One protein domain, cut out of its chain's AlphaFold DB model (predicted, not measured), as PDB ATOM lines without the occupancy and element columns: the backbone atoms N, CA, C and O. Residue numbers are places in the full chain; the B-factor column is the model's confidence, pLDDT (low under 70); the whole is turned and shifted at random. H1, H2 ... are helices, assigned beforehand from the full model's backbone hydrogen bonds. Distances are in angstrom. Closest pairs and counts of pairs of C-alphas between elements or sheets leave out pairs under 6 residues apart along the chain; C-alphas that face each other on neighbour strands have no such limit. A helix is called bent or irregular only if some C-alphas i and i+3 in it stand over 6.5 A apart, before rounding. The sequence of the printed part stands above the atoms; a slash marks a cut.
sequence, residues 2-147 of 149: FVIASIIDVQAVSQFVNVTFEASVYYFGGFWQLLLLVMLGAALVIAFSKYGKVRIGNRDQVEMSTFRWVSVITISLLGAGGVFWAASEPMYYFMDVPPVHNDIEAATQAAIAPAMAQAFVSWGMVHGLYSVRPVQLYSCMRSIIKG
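What this domain is: This is residues 2 to 147 of the 149 residues of the protein "Glycine betaine transporter" of Geomicrobium sp. JCM 19055 (UniProt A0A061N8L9). This is a loose, open frame of helices: arm H2b of a long bent helix runs along one side, H4 runs along the other, and H7 lies between them, while H5 and H6 fold back on each other as a hairpin that forms a second lobe. Residues 7 to 12 and 15 to 32, most of them in H2, stick out at one end, and the loop of residues 57 to 65 sticks out at another. The printed part has 146 residues with seven named helices, H1 to H7 in order along the chain, and no named strand; its class is all helix. It is loose, with a radius of gyration of the C-alphas of 20.3 A and spans of 60 by 45 by 29 A.

Where its parts are: Find C-alpha 2 at (164.231, 145.769, 110.250), where H1, residues 2 to 8, begins. Next comes H2, residues 10 to 48, assigned as one helix by its hydrogen bonds but bent: C-alphas 27 and 30 are 7.3 A apart. Its arm H2a, residues 10 to 27, is 25.9 A long, and H2b, residues 30 to 48, is 27.4 A long and ends at C-alpha 48, (118.428, 135.213, 110.586). H3 holds residues 50 to 53, H4 residues 66 to 77, 16.5 A, and H5 residues 80 to 95, 23.7 A, with a kink of 35 degrees near residue 87. H6, residues 109 to 123, 22.4 A, is only just irregular: C-alphas 110 and 113 are 6.54 A apart. H7, residues 134 to 146, 17.8 A, ends at (117.723, 134.399, 99.996).

How they stand to each other: Look first at Ser 6 and Val 13, whose C-alphas, 6.2 A apart, are the closest of H1 and H2a; the two are close but not clearly touching. From H2a to H2b the lines turn by a steep tilt of 56 degrees. H2b touches H7 with residues 43 to 47 alone, closest at the C-alphas of Ala 47 and Met 141, 6.2 A, at a steep tilt of 46 degrees, the same way. H3 is close to H7 but not clearly touching, with the C-alphas of Gly 52 and Arg 142 closest at 6.7 A. H4 too is close to H7 but not clearly touching, with the C-alphas of Ile 73 and Cys 140 closest at 7.9 A. H5 and H6 form a helical hairpin and touch, closest at the C-alphas of Tyr 93 and Ala 115, 4.6 A; they run opposite ways at a shallow tilt of 32 degrees, only just short of steep. H2b is apart from H4, H5 and H6. Every O i to N i+4 pair is within hydrogen-bond range in H1, H2a, H2b, H4 and H7, against 8 of 12 in H5 and 9 of 11 in H6; H3 is too short for such a pair.

The domain as a whole: The two C-alphas farthest apart are those of Ile 8 and Asp 60, 61.1 A. The printed part has no cut, and the links H3 to H4 and H5 to H6 are long. Confidence is low, with pLDDT under 70, at residues 52 to 53, 55 to 62, 80 and 125 to 147.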
ATOM      1  N   PHE A   2     164.238 147.246 110.289       86.62
ATOM      2  CA  PHE A   2     164.231 145.769 110.250       86.62
ATOM      3  C   PHE A   2     165.194 145.171 109.206       86.62
ATOM      4  O   PHE A   2     166.063 144.390 109.560       86.62
ATOM      5  N   VAL A   3     165.130 145.635 107.952       89.25
ATOM      6  CA  VAL A   3     166.015 145.158 106.866       89.25
ATOM      7  C   VAL A   3     167.502 145.380 107.177       89.25
ATOM      8  O   VAL A   3     168.326 144.523 106.891       89.25
ATOM      9  N   ILE A   4     167.845 146.512 107.801       90.19
ATOM     10  CA  ILE A   4     169.232 146.832 108.174       90.19
ATOM     11  C   ILE A   4     169.703 145.903 109.300       90.19
ATOM     12  O   ILE A   4     170.810 145.384 109.229       90.19
ATOM     13  N   ALA A   5     168.853 145.641 110.298       86.06
ATOM     14  CA  ALA A   5     169.157 144.702 111.376       86.06
ATOM     15  C   ALA A   5     169.359 143.267 110.853       86.06
ATOM     16  O   ALA A   5     170.296 142.600 111.277       86.06
ATOM     17  N   SER A   6     168.558 142.825 109.875       87.25
ATOM     18  CA  SER A   6     168.710 141.502 109.251       87.25
ATOM     19  C   SER A   6     169.992 141.351 108.430       87.25
ATOM     20  O   SER A   6     170.504 140.246 108.328       87.25
ATOM     21  N   ILE A   7     170.523 142.427 107.841       92.56
ATOM     22  CA  ILE A   7     171.808 142.374 107.117       92.56
ATOM     23  C   ILE A   7     172.986 142.218 108.092       92.56
ATOM     24  O   ILE A   7     173.997 141.622 107.732       92.56
ATOM     25  N   ILE A   8     172.859 142.752 109.311       92.62
ATOM     26  CA  ILE A   8     173.912 142.703 110.333       92.62
ATOM     27  C   ILE A   8     173.931 141.337 111.028       92.62
ATOM     28  O   ILE A   8     174.996 140.740 111.148       92.62
ATOM     29  N   ASP A   9     172.773 140.844 111.472       90.06
ATOM     30  CA  ASP A   9     172.651 139.548 112.145       90.06
ATOM     31  C   ASP A   9     171.246 138.958 111.935       90.06
ATOM     32  O   ASP A   9     170.250 139.406 112.511       90.06
ATOM     33  N   VAL A  10     171.159 137.934 111.084       92.19
ATOM     34  CA  VAL A  10     169.896 137.249 110.769       92.19
ATOM     35  C   VAL A  10     169.419 136.406 111.955       92.19
ATOM     36  O   VAL A  10     168.216 136.304 112.203       92.19
ATOM     37  N   GLN A  11     170.344 135.800 112.695       91.31
ATOM     38  CA  GLN A  11     170.061 134.881 113.790       91.31
ATOM     39  C   GLN A  11     169.451 135.624 114.980       91.31
ATOM     40  O   GLN A  11     168.429 135.180 115.507       91.31
ATOM     41  N   ALA A  12     170.007 136.781 115.347       89.44
ATOM     42  CA  ALA A  12     169.464 137.623 116.410       89.44
ATOM     43  C   ALA A  12     168.043 138.111 116.082       89.44
ATOM     44  O   ALA A  12     167.150 138.061 116.932       89.44
ATOM     45  N   VAL A  13     167.800 138.527 114.832       92.38
ATOM     46  CA  VAL A  13     166.461 138.953 114.390       92.38
ATOM     47  C   VAL A  13     165.475 137.782 114.404       92.38
ATOM     48  O   VAL A  13     164.354 137.947 114.877       92.38
ATOM     49  N   SER A  14     165.884 136.599 113.939       91.38
ATOM     50  CA  SER A  14     165.041 135.395 113.946       91.38
ATOM     51  C   SER A  14     164.623 134.995 115.364       91.38
ATOM     52  O   SER A  14     163.438 134.801 115.631       91.38
ATOM     53  N   GLN A  15     165.569 134.966 116.309       92.88
ATOM     54  CA  GLN A  15     165.274 134.670 117.714       92.88
ATOM     55  C   GLN A  15     164.314 135.694 118.322       92.88
ATOM     56  O   GLN A  15     163.341 135.316 118.972       92.88
ATOM     57  N   PHE A  16     164.548 136.984 118.072       93.06
ATOM     58  CA  PHE A  16     163.669 138.043 118.559       93.06
ATOM     59  C   PHE A  16     162.237 137.902 118.023       93.06
ATOM     60  O   PHE A  16     161.273 138.041 118.783       93.06
ATOM     61  N   VAL A  17     162.091 137.597 116.729       93.94
ATOM     62  CA  VAL A  17     160.786 137.364 116.098       93.94
ATOM     63  C   VAL A  17     160.097 136.157 116.725       93.94
ATOM     64  O   VAL A  17     158.938 136.281 117.106       93.94
ATOM     65  N   ASN A  18     160.799 135.034 116.897       94.31
ATOM     66  CA  ASN A  18     160.213 133.809 117.445       94.31
ATOM     67  C   ASN A  18     159.741 133.991 118.891       94.31
ATOM     68  O   ASN A  18     158.596 133.675 119.193       94.31
ATOM     69  N   VAL A  19     160.560 134.592 119.760       95.12
ATOM     70  CA  VAL A  19     160.182 134.847 121.163       95.12
ATOM     71  C   VAL A  19     158.971 135.775 121.248       95.12
ATOM     72  O   VAL A  19     158.035 135.532 122.011       95.12
ATOM     73  N   THR A  20     158.958 136.839 120.443       93.44
ATOM     74  CA  THR A  20     157.841 137.793 120.434       93.44
ATOM     75  C   THR A  20     156.575 137.162 119.854       93.44
ATOM     76  O   THR A  20     155.472 137.417 120.345       93.44
ATOM     77  N   PHE A  21     156.718 136.325 118.825       92.75
ATOM     78  CA  PHE A  21     155.621 135.577 118.223       92.75
ATOM     79  C   PHE A  21     155.025 134.576 119.216       92.75
ATOM     80  O   PHE A  21     153.817 134.606 119.432       92.75
ATOM     81  N   GLU A  22     155.847 133.769 119.887       93.00
ATOM     82  CA  GLU A  22     155.400 132.817 120.911       93.00
ATOM     83  C   GLU A  22     154.681 133.522 122.064       93.00
ATOM     84  O   GLU A  22     153.577 133.123 122.437       93.00
ATOM     85  N   ALA A  23     155.241 134.625 122.571       94.44
ATOM     86  CA  ALA A  23     154.583 135.440 123.589       94.44
ATOM     87  C   ALA A  23     153.222 135.966 123.099       94.44
ATOM     88  O   ALA A  23     152.226 135.913 123.823       94.44
ATOM     89  N   SER A  24     153.152 136.430 121.848       94.06
ATOM     90  CA  SER A  24     151.904 136.916 121.252       94.06
ATOM     91  C   SER A  24     150.863 135.803 121.126       94.06
ATOM     92  O   SER A  24     149.707 136.010 121.491       94.06
ATOM     93  N   VAL A  25     151.259 134.614 120.662       91.62
ATOM     94  CA  VAL A  25     150.375 133.445 120.558       91.62
ATOM     95  C   VAL A  25     149.870 133.023 121.937       91.62
ATOM     96  O   VAL A  25     148.678 132.765 122.090       91.62
ATOM     97  N   TYR A  26     150.736 133.014 122.951       91.81
ATOM     98  CA  TYR A  26     150.368 132.616 124.307       91.81
ATOM     99  C   TYR A  26     149.331 133.557 124.935       91.81
ATOM    100  O   TYR A  26     148.319 133.098 125.463       91.81
ATOM    101  N   TYR A  27     149.538 134.877 124.846       92.56
ATOM    102  CA  TYR A  27     148.633 135.848 125.470       92.56
ATOM    103  C   TYR A  27     147.382 136.155 124.632       92.56
ATOM    104  O   TYR A  27     146.296 136.305 125.191       92.56
ATOM    105  N   PHE A  28     147.501 136.245 123.304       92.00
ATOM    106  CA  PHE A  28     146.399 136.659 122.422       92.00
ATOM    107  C   PHE A  28     145.708 135.504 121.688       92.00
ATOM    108  O   PHE A  28     144.632 135.713 121.128       92.00
ATOM    109  N   GLY A  29     146.264 134.288 121.700       86.94
ATOM    110  CA  GLY A  29     145.704 133.150 120.966       86.94
ATOM    111  C   GLY A  29     144.265 132.828 121.372       86.94
ATOM    112  O   GLY A  29     143.379 132.767 120.522       86.94
ATOM    113  N   GLY A  30     144.001 132.707 122.678       89.00
ATOM    114  CA  GLY A  30     142.653 132.434 123.192       89.00
ATOM    115  C   GLY A  30     141.658 133.567 122.916       89.00
ATOM    116  O   GLY A  30     140.514 133.314 122.537       89.00
ATOM    117  N   PHE A  31     142.108 134.820 123.033       90.88
ATOM    118  CA  PHE A  31     141.307 135.989 122.657       90.88
ATOM    119  C   PHE A  31     140.878 135.917 121.187       90.88
ATOM    120  O   PHE A  31     139.713 136.163 120.872       90.88
ATOM    121  N   TRP A  32     141.796 135.530 120.298       86.00
ATOM    122  CA  TRP A  32     141.510 135.442 118.873       86.00
ATOM    123  C   TRP A  32     140.501 134.335 118.551       86.00
ATOM    124  O   TRP A  32     139.552 134.578 117.809       86.00
ATOM    125  N   GLN A  33     140.614 133.169 119.194       86.75
ATOM    126  CA  GLN A  33     139.631 132.085 119.060       86.75
ATOM    127  C   GLN A  33     138.218 132.525 119.478       86.75
ATOM    128  O   GLN A  33     137.245 132.288 118.758       86.75
ATOM    129  N   LEU A  34     138.094 133.221 120.614       89.56
ATOM    130  CA  LEU A  34     136.805 133.725 121.088       89.56
ATOM    131  C   LEU A  34     136.222 134.771 120.130       89.56
ATOM    132  O   LEU A  34     135.031 134.738 119.824       89.56
ATOM    133  N   LEU A  35     137.056 135.692 119.647       87.50
ATOM    134  CA  LEU A  35     136.619 136.754 118.751       87.50
ATOM    135  C   LEU A  35     136.074 136.195 117.429       87.50
ATOM    136  O   LEU A  35     135.020 136.643 116.977       87.50
ATOM    137  N   LEU A  36     136.709 135.166 116.861       83.69
ATOM    138  CA  LEU A  36     136.210 134.482 115.662       83.69
ATOM    139  C   LEU A  36     134.828 133.851 115.887       83.69
ATOM    140  O   LEU A  36     133.918 134.044 115.077       83.69
ATOM    141  N   LEU A  37     134.631 133.171 117.019       86.06
ATOM    142  CA  LEU A  37     133.335 132.588 117.378       86.06
ATOM    143  C   LEU A  37     132.253 133.655 117.585       86.06
ATOM    144  O   LEU A  37     131.123 133.487 117.122       86.06
ATOM    145  N   VAL A  38     132.588 134.772 118.236       89.00
ATOM    146  CA  VAL A  38     131.661 135.897 118.435       89.00
ATOM    147  C   VAL A  38     131.275 136.528 117.100       89.00
ATOM    148  O   VAL A  38     130.097 136.811 116.882       89.00
ATOM    149  N   MET A  39     132.228 136.715 116.182       83.06
ATOM    150  CA  MET A  39     131.940 137.245 114.848       83.06
ATOM    151  C   MET A  39     131.049 136.298 114.037       83.06
ATOM    152  O   MET A  39     130.113 136.769 113.392       83.06
ATOM    153  N   LEU A  40     131.267 134.982 114.123       83.19
ATOM    154  CA  LEU A  40     130.385 133.983 113.514       83.19
ATOM    155  C   LEU A  40     128.977 134.020 114.105       83.19
ATOM    156  O   LEU A  40     127.998 134.064 113.359       83.19
ATOM    157  N   GLY A  41     128.863 134.080 115.429       86.19
ATOM    158  CA  GLY A  41     127.579 134.239 116.106       86.19
ATOM    159  C   GLY A  41     126.851 135.508 115.660       86.19
ATOM    160  O   GLY A  41     125.690 135.447 115.263       86.19
ATOM    161  N   ALA A  42     127.539 136.653 115.648       85.88
ATOM    162  CA  ALA A  42     126.980 137.925 115.197       85.88
ATOM    163  C   ALA A  42     126.519 137.864 113.732       85.88
ATOM    164  O   ALA A  42     125.438 138.353 113.399       85.88
ATOM    165  N   ALA A  43     127.300 137.222 112.864       80.31
ATOM    166  CA  ALA A  43     126.963 137.022 111.464       80.31
ATOM    167  C   ALA A  43     125.675 136.199 111.295       80.31
ATOM    168  O   ALA A  43     124.747 136.640 110.612       80.31
ATOM    169  N   LEU A  44     125.575 135.058 111.981       83.62
ATOM    170  CA  LEU A  44     124.381 134.209 111.977       83.62
ATOM    171  C   LEU A  44     123.163 134.954 112.535       83.62
ATOM    172  O   LEU A  44     122.092 134.933 111.924       83.62
ATOM    173  N   VAL A  45     123.325 135.677 113.647       86.12
ATOM    174  CA  VAL A  45     122.256 136.500 114.232       86.12
ATOM    175  C   VAL A  45     121.756 137.515 113.211       86.12
ATOM    176  O   VAL A  45     120.552 137.599 112.981       86.12
ATOM    177  N   ILE A  46     122.645 138.250 112.538       83.25
ATOM    178  CA  ILE A  46     122.240 139.231 111.528       83.25
ATOM    179  C   ILE A  46     121.528 138.545 110.356       83.25
ATOM    180  O   ILE A  46     120.467 139.019 109.944       83.25
ATOM    181  N   ALA A  47     122.052 137.416 109.871       79.00
ATOM    182  CA  ALA A  47     121.496 136.667 108.748       79.00
ATOM    183  C   ALA A  47     120.050 136.192 108.993       79.00
ATOM    184  O   ALA A  47     119.193 136.342 108.112       79.00
ATOM    185  N   PHE A  48     119.764 135.680 110.195       82.56
ATOM    186  CA  PHE A  48     118.428 135.213 110.586       82.56
ATOM    187  C   PHE A  48     117.526 136.315 111.164       82.56
ATOM    188  O   PHE A  48     116.303 136.163 111.195       82.56
ATOM    189  N   SER A  49     118.087 137.448 111.590       83.25
ATOM    190  CA  SER A  49     117.311 138.571 112.119       83.25
ATOM    191  C   SER A  49     116.526 139.332 111.040       83.25
ATOM    192  O   SER A  49     116.713 139.181 109.829       83.25
ATOM    193  N   LYS A  50     115.668 140.253 111.499       78.56
ATOM    194  CA  LYS A  50     114.976 141.228 110.641       78.56
ATOM    195  C   LYS A  50     115.959 142.122 109.872       78.56
ATOM    196  O   LYS A  50     115.646 142.521 108.752       78.56
ATOM    197  N   TYR A  51     117.144 142.378 110.430       76.56
ATOM    198  CA  TYR A  51     118.172 143.199 109.792       76.56
ATOM    199  C   TYR A  51     118.764 142.528 108.551       76.56
ATOM    200  O   TYR A  51     119.063 143.232 107.600       76.56
ATOM    201  N   GLY A  52     118.784 141.190 108.481       67.94
ATOM    202  CA  GLY A  52     119.121 140.400 107.286       67.94
ATOM    203  C   GLY A  52     118.188 140.587 106.082       67.94
ATOM    204  O   GLY A  52     118.361 139.935 105.049       67.94
ATOM    205  N   LYS A  53     117.120 141.384 106.216       69.31
ATOM    206  CA  LYS A  53     116.192 141.734 105.126       69.31
ATOM    207  C   LYS A  53     116.419 143.150 104.590       69.31
ATOM    208  O   LYS A  53     115.836 143.491 103.566       69.31
ATOM    209  N   VAL A  54     117.244 143.960 105.253       74.31
ATOM    210  CA  VAL A  54     117.475 145.358 104.875       74.31
ATOM    211  C   VAL A  54     118.333 145.409 103.608       74.31
ATOM    212  O   VAL A  54     119.382 144.770 103.521       74.31
ATOM    213  N   ARG A  55     117.893 146.150 102.590       69.12
ATOM    214  CA  ARG A  55     118.701 146.368 101.385       69.12
ATOM    215  C   ARG A  55     119.769 147.412 101.693       69.12
ATOM    216  O   ARG A  55     119.460 148.490 102.191       69.12
ATOM    217  N   ILE A  56     121.026 147.070 101.422       69.50
ATOM    218  CA  ILE A  56     122.132 148.022 101.510       69.50
ATOM    219  C   ILE A  56     122.200 148.746 100.169       69.50
ATOM    220  O   ILE A  56     122.523 148.134  99.154       69.50
ATOM    221  N   GLY A  57     121.871 150.036 100.180       69.00
ATOM    222  CA  GLY A  57     121.810 150.880  98.988       69.00
ATOM    223  C   GLY A  57     120.403 151.412  98.715       69.00
ATOM    224  O   GLY A  57     119.407 150.806  99.093       69.00
ATOM    225  N   ASN A  58     120.341 152.568  98.058       68.69
ATOM    226  CA  ASN A  58     119.100 153.264  97.708       68.69
ATOM    227  C   ASN A  58     118.812 153.141  96.201       68.69
ATOM    228  O   ASN A  58     118.652 154.143  95.506       68.69
ATOM    229  N   ARG A  59     118.887 151.919  95.663       65.31
ATOM    230  CA  ARG A  59     118.642 151.626  94.243       65.31
ATOM    231  C   ARG A  59     117.698 150.434  94.125       65.31
ATOM    232  O   ARG A  59     117.928 149.407  94.757       65.31
ATOM    233  N   ASP A  60     116.671 150.578  93.292       66.69
ATOM    234  CA  ASP A  60     115.688 149.520  93.011       66.69
ATOM    235  C   ASP A  60     116.183 148.486  91.990       66.69
ATOM    236  O   ASP A  60     115.559 147.442  91.812       66.69
ATOM    237  N   GLN A  61     117.305 148.762  91.317       63.72
ATOM    238  CA  GLN A  61     117.891 147.889  90.303       63.72
ATOM    239  C   GLN A  61     119.177 147.234  90.805       63.72
ATOM    240  O   GLN A  61     120.025 147.879  91.424       63.72
ATOM    241  N   VAL A  62     119.327 145.947  90.497       66.88
ATOM    242  CA  VAL A  62     120.507 145.151  90.843       66.88
ATOM    243  C   VAL A  62     121.674 145.535  89.925       66.88
ATOM    244  O   VAL A  62     121.580 145.384  88.711       66.88
ATOM    245  N   GLU A  63     122.791 146.009  90.490       73.50
ATOM    246  CA  GLU A  63     123.969 146.451  89.714       73.50
ATOM    247  C   GLU A  63     124.721 145.314  89.003       73.50
ATOM    248  O   GLU A  63     125.403 145.547  88.005       73.50
ATOM    249  N   MET A  64     124.636 144.083  89.510       78.31
ATOM    250  CA  MET A  64     125.373 142.939  88.970       78.31
ATOM    251  C   MET A  64     124.574 141.640  89.079       78.31
ATOM    252  O   MET A  64     123.923 141.383  90.086       78.31
ATOM    253  N   SER A  65     124.651 140.794  88.048       82.31
ATOM    254  CA  SER A  65     124.001 139.480  88.076       82.31
ATOM    255  C   SER A  65     124.559 138.612  89.206       82.31
ATOM    256  O   SER A  65     125.739 138.711  89.552       82.31
ATOM    257  N   THR A  66     123.732 137.711  89.741       79.25
ATOM    258  CA  THR A  66     124.121 136.783  90.816       79.25
ATOM    259  C   THR A  66     125.412 136.041  90.496       79.25
ATOM    260  O   THR A  66     126.290 135.941  91.344       79.25
ATOM    261  N   PHE A  67     125.564 135.572  89.253       83.81
ATOM    262  CA  PHE A  67     126.771 134.878  88.813       83.81
ATOM    263  C   PHE A  67     128.009 135.773  88.912       83.81
ATOM    264  O   PHE A  67     128.995 135.391  89.532       83.81
ATOM    265  N   ARG A  68     127.932 137.000  88.377       82.88
ATOM    266  CA  ARG A  68     129.047 137.953  88.415       82.88
ATOM    267  C   ARG A  68     129.407 138.333  89.852       82.88
ATOM    268  O   ARG A  68     130.585 138.428  90.173       82.88
ATOM    269  N   TRP A  69     128.409 138.507  90.713       78.81
ATOM    270  CA  TRP A  69     128.608 138.795  92.130       78.81
ATOM    271  C   TRP A  69     129.297 137.637  92.870       78.81
ATOM    272  O   TRP A  69     130.282 137.871  93.571       78.81
ATOM    273  N   VAL A  70     128.855 136.388  92.655       80.12
ATOM    274  CA  VAL A  70     129.498 135.196  93.240       80.12
ATOM    275  C   VAL A  70     130.944 135.088  92.761       80.12
ATOM    276  O   VAL A  70     131.835 134.924  93.585       80.12
ATOM    277  N   SER A  71     131.204 135.258  91.461       84.88
ATOM    278  CA  SER A  71     132.566 135.205  90.917       84.88
ATOM    279  C   SER A  71     133.493 136.242  91.554       84.88
ATOM    280  O   SER A  71     134.625 135.912  91.904       84.88
ATOM    281  N   VAL A  72     133.018 137.480  91.740       83.25
ATOM    282  CA  VAL A  72     133.802 138.542  92.393       83.25
ATOM    283  C   VAL A  72     134.124 138.164  93.837       83.25
ATOM    284  O   VAL A  72     135.270 138.314  94.255       83.25
ATOM    285  N   ILE A  73     133.158 137.622  94.582       79.19
ATOM    286  CA  ILE A  73     133.384 137.184  95.964       79.19
ATOM    287  C   ILE A  73     134.380 136.033  96.022       79.19
ATOM    288  O   ILE A  73     135.354 136.128  96.765       79.19
ATOM    289  N   THR A  74     134.194 134.993  95.209       77.94
ATOM    290  CA  THR A  74     135.081 133.826  95.180       77.94
ATOM    291  C   THR A  74     136.524 134.220  94.862       77.94
ATOM    292  O   THR A  74     137.434 133.812  95.577       77.94
ATOM    293  N   ILE A  75     136.744 135.067  93.851       81.25
ATOM    294  CA  ILE A  75     138.092 135.524  93.477       81.25
ATOM    295  C   ILE A  75     138.677 136.463  94.541       81.25
ATOM    296  O   ILE A  75     139.869 136.402  94.818       81.25
ATOM    297  N   SER A  76     137.857 137.310  95.171       78.06
ATOM    298  CA  SER A  76     138.333 138.208  96.234       78.06
ATOM    299  C   SER A  76     138.713 137.479  97.529       78.06
ATOM    300  O   SER A  76     139.568 137.964  98.265       78.06
ATOM    301  N   LEU A  77     138.094 136.324  97.803       70.12
ATOM    302  CA  LEU A  77     138.388 135.480  98.964       70.12
ATOM    303  C   LEU A  77     139.635 134.613  98.747       70.12
ATOM    304  O   LEU A  77     140.407 134.397  99.679       70.12
ATOM    305  N   LEU A  78     139.863 134.157  97.513       71.00
ATOM    306  CA  LEU A  78     141.070 133.449  97.085       71.00
ATOM    307  C   LEU A  78     142.210 134.448  96.826       71.00
ATOM    308  O   LEU A  78     142.655 134.635  95.696       71.00
ATOM    309  N   GLY A  79     142.697 135.125  97.866       70.81
ATOM    310  CA  GLY A  79     143.938 135.900  97.753       70.81
ATOM    311  C   GLY A  79     145.122 135.021  97.305       70.81
ATOM    312  O   GLY A  79     145.052 133.794  97.368       70.81
ATOM    313  N   ALA A  80     146.249 135.627  96.913       65.88
ATOM    314  CA  ALA A  80     147.438 134.892  96.449       65.88
ATOM    315  C   ALA A  80     147.940 133.820  97.444       65.88
ATOM    316  O   ALA A  80     148.458 132.785  97.033       65.88
ATOM    317  N   GLY A  81     147.734 134.034  98.749       70.81
ATOM    318  CA  GLY A  81     148.059 133.050  99.785       70.81
ATOM    319  C   GLY A  81     147.135 131.826  99.814       70.81
ATOM    320  O   GLY A  81     147.576 130.760 100.226       70.81
ATOM    321  N   GLY A  82     145.887 131.934  99.347       74.12
ATOM    322  CA  GLY A  82     144.910 130.842  99.412       74.12
ATOM    323  C   GLY A  82     145.302 129.640  98.553       74.12
ATOM    324  O   GLY A  82     145.157 128.506  98.987       74.12
ATOM    325  N   VAL A  83     145.874 129.873  97.367       79.19
ATOM    326  CA  VAL A  83     146.336 128.785  96.480       79.19
ATOM    327  C   VAL A  83     147.552 128.067  97.066       79.19
ATOM    328  O   VAL A  83     147.644 126.847  96.977       79.19
ATOM    329  N   PHE A  84     148.466 128.816  97.689       83.94
ATOM    330  CA  PHE A  84     149.641 128.252  98.351       83.94
ATOM    331  C   PHE A  84     149.226 127.374  99.538       83.94
ATOM    332  O   PHE A  84     149.530 126.183  99.580       83.94
ATOM    333  N   TRP A  85     148.451 127.937 100.466       83.44
ATOM    334  CA  TRP A  85     148.069 127.237 101.689       83.44
ATOM    335  C   TRP A  85     147.043 126.120 101.468       83.44
ATOM    336  O   TRP A  85     147.043 125.167 102.240       83.44
ATOM    337  N   ALA A  86     146.254 126.149 100.385       82.50
ATOM    338  CA  ALA A  86     145.331 125.061 100.048       82.50
ATOM    339  C   ALA A  86     146.030 123.700  99.885       82.50
ATOM    340  O   ALA A  86     145.447 122.673 100.224       82.50
ATOM    341  N   ALA A  87     147.267 123.684  99.377       85.25
ATOM    342  CA  ALA A  87     148.067 122.463  99.271       85.25
ATOM    343  C   ALA A  87     149.022 122.290 100.461       85.25
ATOM    344  O   ALA A  87     149.211 121.174 100.945       85.25
ATOM    345  N   SER A  88     149.626 123.383 100.936       87.75
ATOM    346  CA  SER A  88     150.652 123.323 101.982       87.75
ATOM    347  C   SER A  88     150.095 122.985 103.364       87.75
ATOM    348  O   SER A  88     150.752 122.270 104.112       87.75
ATOM    349  N   GLU A  89     148.902 123.462 103.718       85.81
ATOM    350  CA  GLU A  89     148.354 123.290 105.067       85.81
ATOM    351  C   GLU A  89     147.901 121.850 105.373       85.81
ATOM    352  O   GLU A  89     148.317 121.318 106.403       85.81
ATOM    353  N   PRO A  90     147.152 121.149 104.494       86.69
ATOM    354  CA  PRO A  90     146.851 119.733 104.713       86.69
ATOM    355  C   PRO A  90     148.117 118.876 104.785       86.69
ATOM    356  O   PRO A  90     148.186 117.937 105.570       86.69
ATOM    357  N   MET A  91     149.135 119.216 103.985       89.31
ATOM    358  CA  MET A  91     150.424 118.528 104.017       89.31
ATOM    359  C   MET A  91     151.157 118.769 105.340       89.31
ATOM    360  O   MET A  91     151.729 117.837 105.900       89.31
ATOM    361  N   TYR A  92     151.111 119.996 105.866       89.38
ATOM    362  CA  TYR A  92     151.683 120.320 107.170       89.38
ATOM    363  C   TYR A  92     151.013 119.502 108.280       89.38
ATOM    364  O   TYR A  92     151.708 118.791 108.997       89.38
ATOM    365  N   TYR A  93     149.678 119.493 108.360       86.81
ATOM    366  CA  TYR A  93     148.958 118.736 109.397       86.81
ATOM    367  C   TYR A  93     149.030 117.215 109.240       86.81
ATOM    368  O   TYR A  93     148.742 116.475 110.179       86.81
ATOM    369  N   PHE A  94     149.390 116.732 108.053       88.06
ATOM    370  CA  PHE A  94     149.676 115.320 107.831       88.06
ATOM    371  C   PHE A  94     151.036 114.914 108.419       88.06
ATOM    372  O   PHE A  94     151.176 113.805 108.933       88.06
ATOM    373  N   MET A  95     152.027 115.809 108.356       89.75
ATOM    374  CA  MET A  95     153.377 115.598 108.893       89.75
ATOM    375  C   MET A  95     153.504 115.972 110.375       89.75
ATOM    376  O   MET A  95     154.349 115.413 111.068       89.75
ATOM    377  N   ASP A  96     152.678 116.899 110.853       87.44
ATOM    378  CA  ASP A  96     152.614 117.364 112.237       87.44
ATOM    379  C   ASP A  96     151.151 117.346 112.694       87.44
ATOM    380  O   ASP A  96     150.368 118.263 112.425       87.44
ATOM    381  N   VAL A  97     150.749 116.227 113.301       84.31
ATOM    382  CA  VAL A  97     149.346 115.962 113.623       84.31
ATOM    383  C   VAL A  97     148.884 116.918 114.728       84.31
ATOM    384  O   VAL A  97     149.542 117.014 115.766       84.31
ATOM    385  N   PRO A  98     147.732 117.600 114.564       79.44
ATOM    386  CA  PRO A  98     147.223 118.505 115.584       79.44
ATOM    387  C   PRO A  98     147.091 117.817 116.957       79.44
ATOM    388  O   PRO A  98     146.536 116.717 117.020       79.44
ATOM    389  N   PRO A  99     147.457 118.483 118.070       75.88
ATOM    390  CA  PRO A  99     147.534 117.894 119.420       75.88
ATOM    391  C   PRO A  99     146.183 117.464 120.027       75.88
ATOM    392  O   PRO A  99     146.106 116.988 121.156       75.88
ATOM    393  N   VAL A 100     145.086 117.644 119.289       76.44
ATOM    394  CA  VAL A 100     143.766 117.081 119.613       76.44
ATOM    395  C   VAL A 100     143.701 115.586 119.258       76.44
ATOM    396  O   VAL A 100     142.870 114.866 119.800       76.44
ATOM    397  N   HIS A 101     144.599 115.102 118.393       77.69
ATOM    398  CA  HIS A 101     144.657 113.726 117.895       77.69
ATOM    399  C   HIS A 101     145.978 113.040 118.290       77.69
ATOM    400  O   HIS A 101     146.687 112.510 117.438       77.69
ATOM    401  N   ASN A 102     146.312 113.048 119.586       73.06
ATOM    402  CA  ASN A 102     147.588 112.522 120.107       73.06
ATOM    403  C   ASN A 102     147.799 111.013 119.874       73.06
ATOM    404  O   ASN A 102     148.923 110.535 119.987       73.06
ATOM    405  N   ASP A 103     146.735 110.275 119.554       81.44
ATOM    406  CA  ASP A 103     146.776 108.826 119.324       81.44
ATOM    407  C   ASP A 103     147.119 108.451 117.868       81.44
ATOM    408  O   ASP A 103     147.151 107.270 117.519       81.44
ATOM    409  N   ILE A 104     147.329 109.443 116.993       83.19
ATOM    410  CA  ILE A 104     147.570 109.240 115.563       83.19
ATOM    411  C   ILE A 104     149.009 109.622 115.224       83.19
ATOM    412  O   ILE A 104     149.416 110.770 115.386       83.19
ATOM    413  N   GLU A 105     149.768 108.664 114.692       82.12
ATOM    414  CA  GLU A 105     151.117 108.929 114.196       82.12
ATOM    415  C   GLU A 105     151.086 109.746 112.898       82.12
ATOM    416  O   GLU A 105     150.276 109.505 111.992       82.12
ATOM    417  N   ALA A 106     152.012 110.697 112.798       85.56
ATOM    418  CA  ALA A 106     152.220 111.499 111.603       85.56
ATOM    419  C   ALA A 106     152.561 110.639 110.380       85.56
ATOM    420  O   ALA A 106     153.121 109.551 110.484       85.56
ATOM    421  N   ALA A 107     152.225 111.155 109.200       84.69
ATOM    422  CA  ALA A 107     152.447 110.512 107.910       84.69
ATOM    423  C   ALA A 107     151.780 109.129 107.724       84.69
ATOM    424  O   ALA A 107     152.134 108.379 106.812       84.69
ATOM    425  N   THR A 108     150.783 108.789 108.547       88.19
ATOM    426  CA  THR A 108     150.003 107.551 108.416       88.19
ATOM    427  C   THR A 108     148.676 107.783 107.698       88.19
ATOM    428  O   THR A 108     148.147 108.892 107.655       88.19
ATOM    429  N   GLN A 109     148.063 106.719 107.168       86.25
ATOM    430  CA  GLN A 109     146.741 106.823 106.537       86.25
ATOM    431  C   GLN A 109     145.668 107.368 107.501       86.25
ATOM    432  O   GLN A 109     144.739 108.051 107.067       86.25
ATOM    433  N   ALA A 110     145.820 107.119 108.805       86.50
ATOM    434  CA  ALA A 110     144.935 107.643 109.839       86.50
ATOM    435  C   ALA A 110     145.048 109.170 110.012       86.50
ATOM    436  O   ALA A 110     144.063 109.802 110.386       86.50
ATOM    437  N   ALA A 111     146.193 109.779 109.672       85.62
ATOM    438  CA  ALA A 111     146.425 111.223 109.766       85.62
ATOM    439  C   ALA A 111     145.748 112.042 108.647       85.62
ATOM    440  O   ALA A 111     145.597 113.255 108.774       85.62
ATOM    441  N   ILE A 112     145.277 111.404 107.567       86.94
ATOM    442  CA  ILE A 112     144.663 112.107 106.422       86.94
ATOM    443  C   ILE A 112     143.369 112.823 106.832       86.94
ATOM    444  O   ILE A 112     143.181 114.002 106.535       86.94
ATOM    445  N   ALA A 113     142.467 112.118 107.518       86.50
ATOM    446  CA  ALA A 113     141.197 112.676 107.979       86.50
ATOM    447  C   ALA A 113     141.367 113.887 108.924       86.50
ATOM    448  O   ALA A 113     140.775 114.931 108.633       86.50
ATOM    449  N   PRO A 114     142.165 113.816 110.008       85.81
ATOM    450  CA  PRO A 114     142.365 114.951 110.908       85.81
ATOM    451  C   PRO A 114     143.117 116.110 110.242       85.81
ATOM    452  O   PRO A 114     142.767 117.263 110.486       85.81
ATOM    453  N   ALA A 115     144.076 115.835 109.349       85.81
ATOM    454  CA  ALA A 115     144.777 116.878 108.601       85.81
ATOM    455  C   ALA A 115     143.824 117.683 107.702       85.81
ATOM    456  O   ALA A 115     143.828 118.916 107.717       85.81
ATOM    457  N   MET A 116     142.950 116.986 106.969       86.38
ATOM    458  CA  MET A 116     141.923 117.627 106.147       86.38
ATOM    459  C   MET A 116     140.898 118.373 107.004       86.38
ATOM    460  O   MET A 116     140.527 119.496 106.669       86.38
ATOM    461  N   ALA A 117     140.458 117.788 108.123       85.19
ATOM    462  CA  ALA A 117     139.520 118.435 109.037       85.19
ATOM    463  C   ALA A 117     140.078 119.758 109.580       85.19
ATOM    464  O   ALA A 117     139.372 120.765 109.566       85.19
ATOM    465  N   GLN A 118     141.351 119.783 109.983       84.06
ATOM    466  CA  GLN A 118     142.000 120.991 110.484       84.06
ATOM    467  C   GLN A 118     142.140 122.063 109.397       84.06
ATOM    468  O   GLN A 118     141.803 123.222 109.634       84.06
ATOM    469  N   ALA A 119     142.535 121.685 108.177       84.75
ATOM    470  CA  ALA A 119     142.566 122.615 107.050       84.75
ATOM    471  C   ALA A 119     141.172 123.211 106.758       84.75
ATOM    472  O   ALA A 119     141.036 124.413 106.523       84.75
ATOM    473  N   PHE A 120     140.102 122.413 106.847       82.69
ATOM    474  CA  PHE A 120     138.737 122.929 106.702       82.69
ATOM    475  C   PHE A 120     138.304 123.844 107.849       82.69
ATOM    476  O   PHE A 120     137.465 124.709 107.618       82.69
ATOM    477  N   VAL A 121     138.849 123.718 109.060       80.94
ATOM    478  CA  VAL A 121     138.591 124.690 110.136       80.94
ATOM    479  C   VAL A 121     139.260 126.033 109.821       80.94
ATOM    480  O   VAL A 121     138.596 127.070 109.918       80.94
ATOM    481  N   SER A 122     140.515 126.021 109.354       77.00
ATOM    482  CA  SER A 122     141.281 127.224 108.984       77.00
ATOM    483  C   SER A 122     140.694 128.019 107.814       77.00
ATOM    484  O   SER A 122     140.780 129.246 107.802       77.00
ATOM    485  N   TRP A 123     140.079 127.347 106.836       75.25
ATOM    486  CA  TRP A 123     139.479 127.992 105.652       75.25
ATOM    487  C   TRP A 123     137.949 127.976 105.638       75.25
ATOM    488  O   TRP A 123     137.323 128.565 104.755       75.25
ATOM    489  N   GLY A 124     137.331 127.290 106.595       72.44
ATOM    490  CA  GLY A 124     135.887 127.112 106.671       72.44
ATOM    491  C   GLY A 124     135.168 128.296 107.298       72.44
ATOM    492  O   GLY A 124     135.673 129.410 107.381       72.44
ATOM    493  N   MET A 125     133.947 128.056 107.766       62.84
ATOM    494  CA  MET A 125     133.049 129.125 108.214       62.84
ATOM    495  C   MET A 125     133.538 129.897 109.445       62.84
ATOM    496  O   MET A 125     133.135 131.041 109.618       62.84
ATOM    497  N   VAL A 126     134.381 129.306 110.298       65.44
ATOM    498  CA  VAL A 126     134.843 129.955 111.539       65.44
ATOM    499  C   VAL A 126     135.956 130.967 111.253       65.44
ATOM    500  O   VAL A 126     135.918 132.086 111.752       65.44
ATOM    501  N   HIS A 127     136.924 130.596 110.411       63.38
ATOM    502  CA  HIS A 127     138.076 131.436 110.085       63.38
ATOM    503  C   HIS A 127     137.875 132.205 108.765       63.38
ATOM    504  O   HIS A 127     138.148 133.393 108.704       63.38
ATOM    505  N   GLY A 128     137.276 131.640 107.718       57.59
ATOM    506  CA  GLY A 128     137.022 132.374 106.464       57.59
ATOM    507  C   GLY A 128     136.181 133.653 106.635       57.59
ATOM    508  O   GLY A 128     136.239 134.563 105.807       57.59
ATOM    509  N   LEU A 129     135.441 133.755 107.743       54.81
ATOM    510  CA  LEU A 129     134.570 134.874 108.080       54.81
ATOM    511  C   LEU A 129     135.289 136.199 108.374       54.81
ATOM    512  O   LEU A 129     134.711 137.252 108.116       54.81
ATOM    513  N   TYR A 130     136.516 136.182 108.913       53.94
ATOM    514  CA  TYR A 130     137.216 137.426 109.279       53.94
ATOM    515  C   TYR A 130     137.789 138.157 108.058       53.94
ATOM    516  O   TYR A 130     137.934 139.380 108.075       53.94
ATOM    517  N   SER A 131     138.094 137.422 106.983       48.25
ATOM    518  CA  SER A 131     138.634 137.973 105.732       48.25
ATOM    519  C   SER A 131     137.595 138.787 104.960       48.25
ATOM    520  O   SER A 131     137.933 139.627 104.122       48.25
ATOM    521  N   VAL A 132     136.313 138.569 105.255       53.44
ATOM    522  CA  VAL A 132     135.200 139.299 104.660       53.44
ATOM    523  C   VAL A 132     134.778 140.412 105.614       53.44
ATOM    524  O   VAL A 132     134.344 140.162 106.735       53.44
ATOM    525  N   ARG A 133     134.877 141.675 105.171       49.34
ATOM    526  CA  ARG A 133     134.389 142.827 105.956       49.34
ATOM    527  C   ARG A 133     132.947 142.570 106.425       49.34
ATOM    528  O   ARG A 133     132.184 141.988 105.655       49.34
ATOM    529  N   PRO A 134     132.504 143.094 107.585       52.06
ATOM    530  CA  PRO A 134     131.147 142.860 108.102       52.06
ATOM    531  C   PRO A 134     130.021 143.132 107.083       52.06
ATOM    532  O   PRO A 134     129.036 142.400 107.018       52.06
ATOM    533  N   VAL A 135     130.193 144.146 106.226       52.41
ATOM    534  CA  VAL A 135     129.264 144.487 105.129       52.41
ATOM    535  C   VAL A 135     129.297 143.465 103.987       52.41
ATOM    536  O   VAL A 135     128.253 143.084 103.455       52.41
ATOM    537  N   GLN A 136     130.482 142.982 103.618       55.00
ATOM    538  CA  GLN A 136     130.625 141.912 102.637       55.00
ATOM    539  C   GLN A 136     130.013 140.616 103.165       55.00
ATOM    540  O   GLN A 136     129.343 139.919 102.412       55.00
ATOM    541  N   LEU A 137     130.196 140.334 104.454       55.91
ATOM    542  CA  LEU A 137     129.670 139.155 105.113       55.91
ATOM    543  C   LEU A 137     128.144 139.144 105.140       55.91
ATOM    544  O   LEU A 137     127.519 138.138 104.805       55.91
ATOM    545  N   TYR A 138     127.552 140.298 105.444       57.34
ATOM    546  CA  TYR A 138     126.122 140.527 105.300       57.34
ATOM    547  C   TYR A 138     125.635 140.215 103.878       57.34
ATOM    548  O   TYR A 138     124.670 139.470 103.700       57.34
ATOM    549  N   SER A 139     126.322 140.742 102.857       57.69
ATOM    550  CA  SER A 139     125.966 140.467 101.460       57.69
ATOM    551  C   SER A 139     126.148 138.984 101.106       57.69
ATOM    552  O   SER A 139     125.302 138.410 100.421       57.69
ATOM    553  N   CYS A 140     127.202 138.349 101.634       56.97
ATOM    554  CA  CYS A 140     127.568 136.963 101.372       56.97
ATOM    555  C   CYS A 140     126.498 136.003 101.902       56.97
ATOM    556  O   CYS A 140     125.953 135.192 101.155       56.97
ATOM    557  N   MET A 141     126.119 136.162 103.173       56.59
ATOM    558  CA  MET A 141     125.068 135.358 103.798       56.59
ATOM    559  C   MET A 141     123.685 135.637 103.205       56.59
ATOM    560  O   MET A 141     122.896 134.705 103.054       56.59
ATOM    561  N   ARG A 142     123.375 136.885 102.816       60.47
ATOM    562  CA  ARG A 142     122.100 137.203 102.148       60.47
ATOM    563  C   ARG A 142     121.953 136.427 100.841       60.47
ATOM    564  O   ARG A 142     120.900 135.833 100.627       60.47
ATOM    565  N   SER A 143     122.979 136.405  99.996       57.28
ATOM    566  CA  SER A 143     122.898 135.687  98.720       57.28
ATOM    567  C   SER A 143     122.877 134.170  98.887       57.28
ATOM    568  O   SER A 143     122.211 133.508  98.100       57.28
ATOM    569  N   ILE A 144     123.538 133.625  99.919       55.28
ATOM    570  CA  ILE A 144     123.464 132.190 100.249       55.28
ATOM    571  C   ILE A 144     122.051 131.803 100.719       55.28
ATOM    572  O   ILE A 144     121.547 130.756 100.328       55.28
ATOM    573  N   ILE A 145     121.388 132.637 101.532       53.38
ATOM    574  CA  ILE A 145     120.108 132.278 102.177       53.38
ATOM    575  C   ILE A 145     118.881 132.670 101.341       53.38
ATOM    576  O   ILE A 145     117.864 131.984 101.387       53.38
ATOM    577  N   LYS A 146     118.920 133.796 100.619       51.66
ATOM    578  CA  LYS A 146     117.723 134.399  99.996       51.66
ATOM    579  C   LYS A 146     117.830 134.587  98.486       51.66
ATOM    580  O   LYS A 146     116.869 135.048  97.876       51.66
ATOM    581  N   GLY A 147     118.969 134.228  97.893       50.66
ATOM    582  CA  GLY A 147     119.276 134.557  96.507       50.66
ATOM    583  C   GLY A 147     119.494 136.061  96.313       50.66
ATOM    584  O   GLY A 147     119.001 136.904  97.066       50.66
TER     585      GLY A 147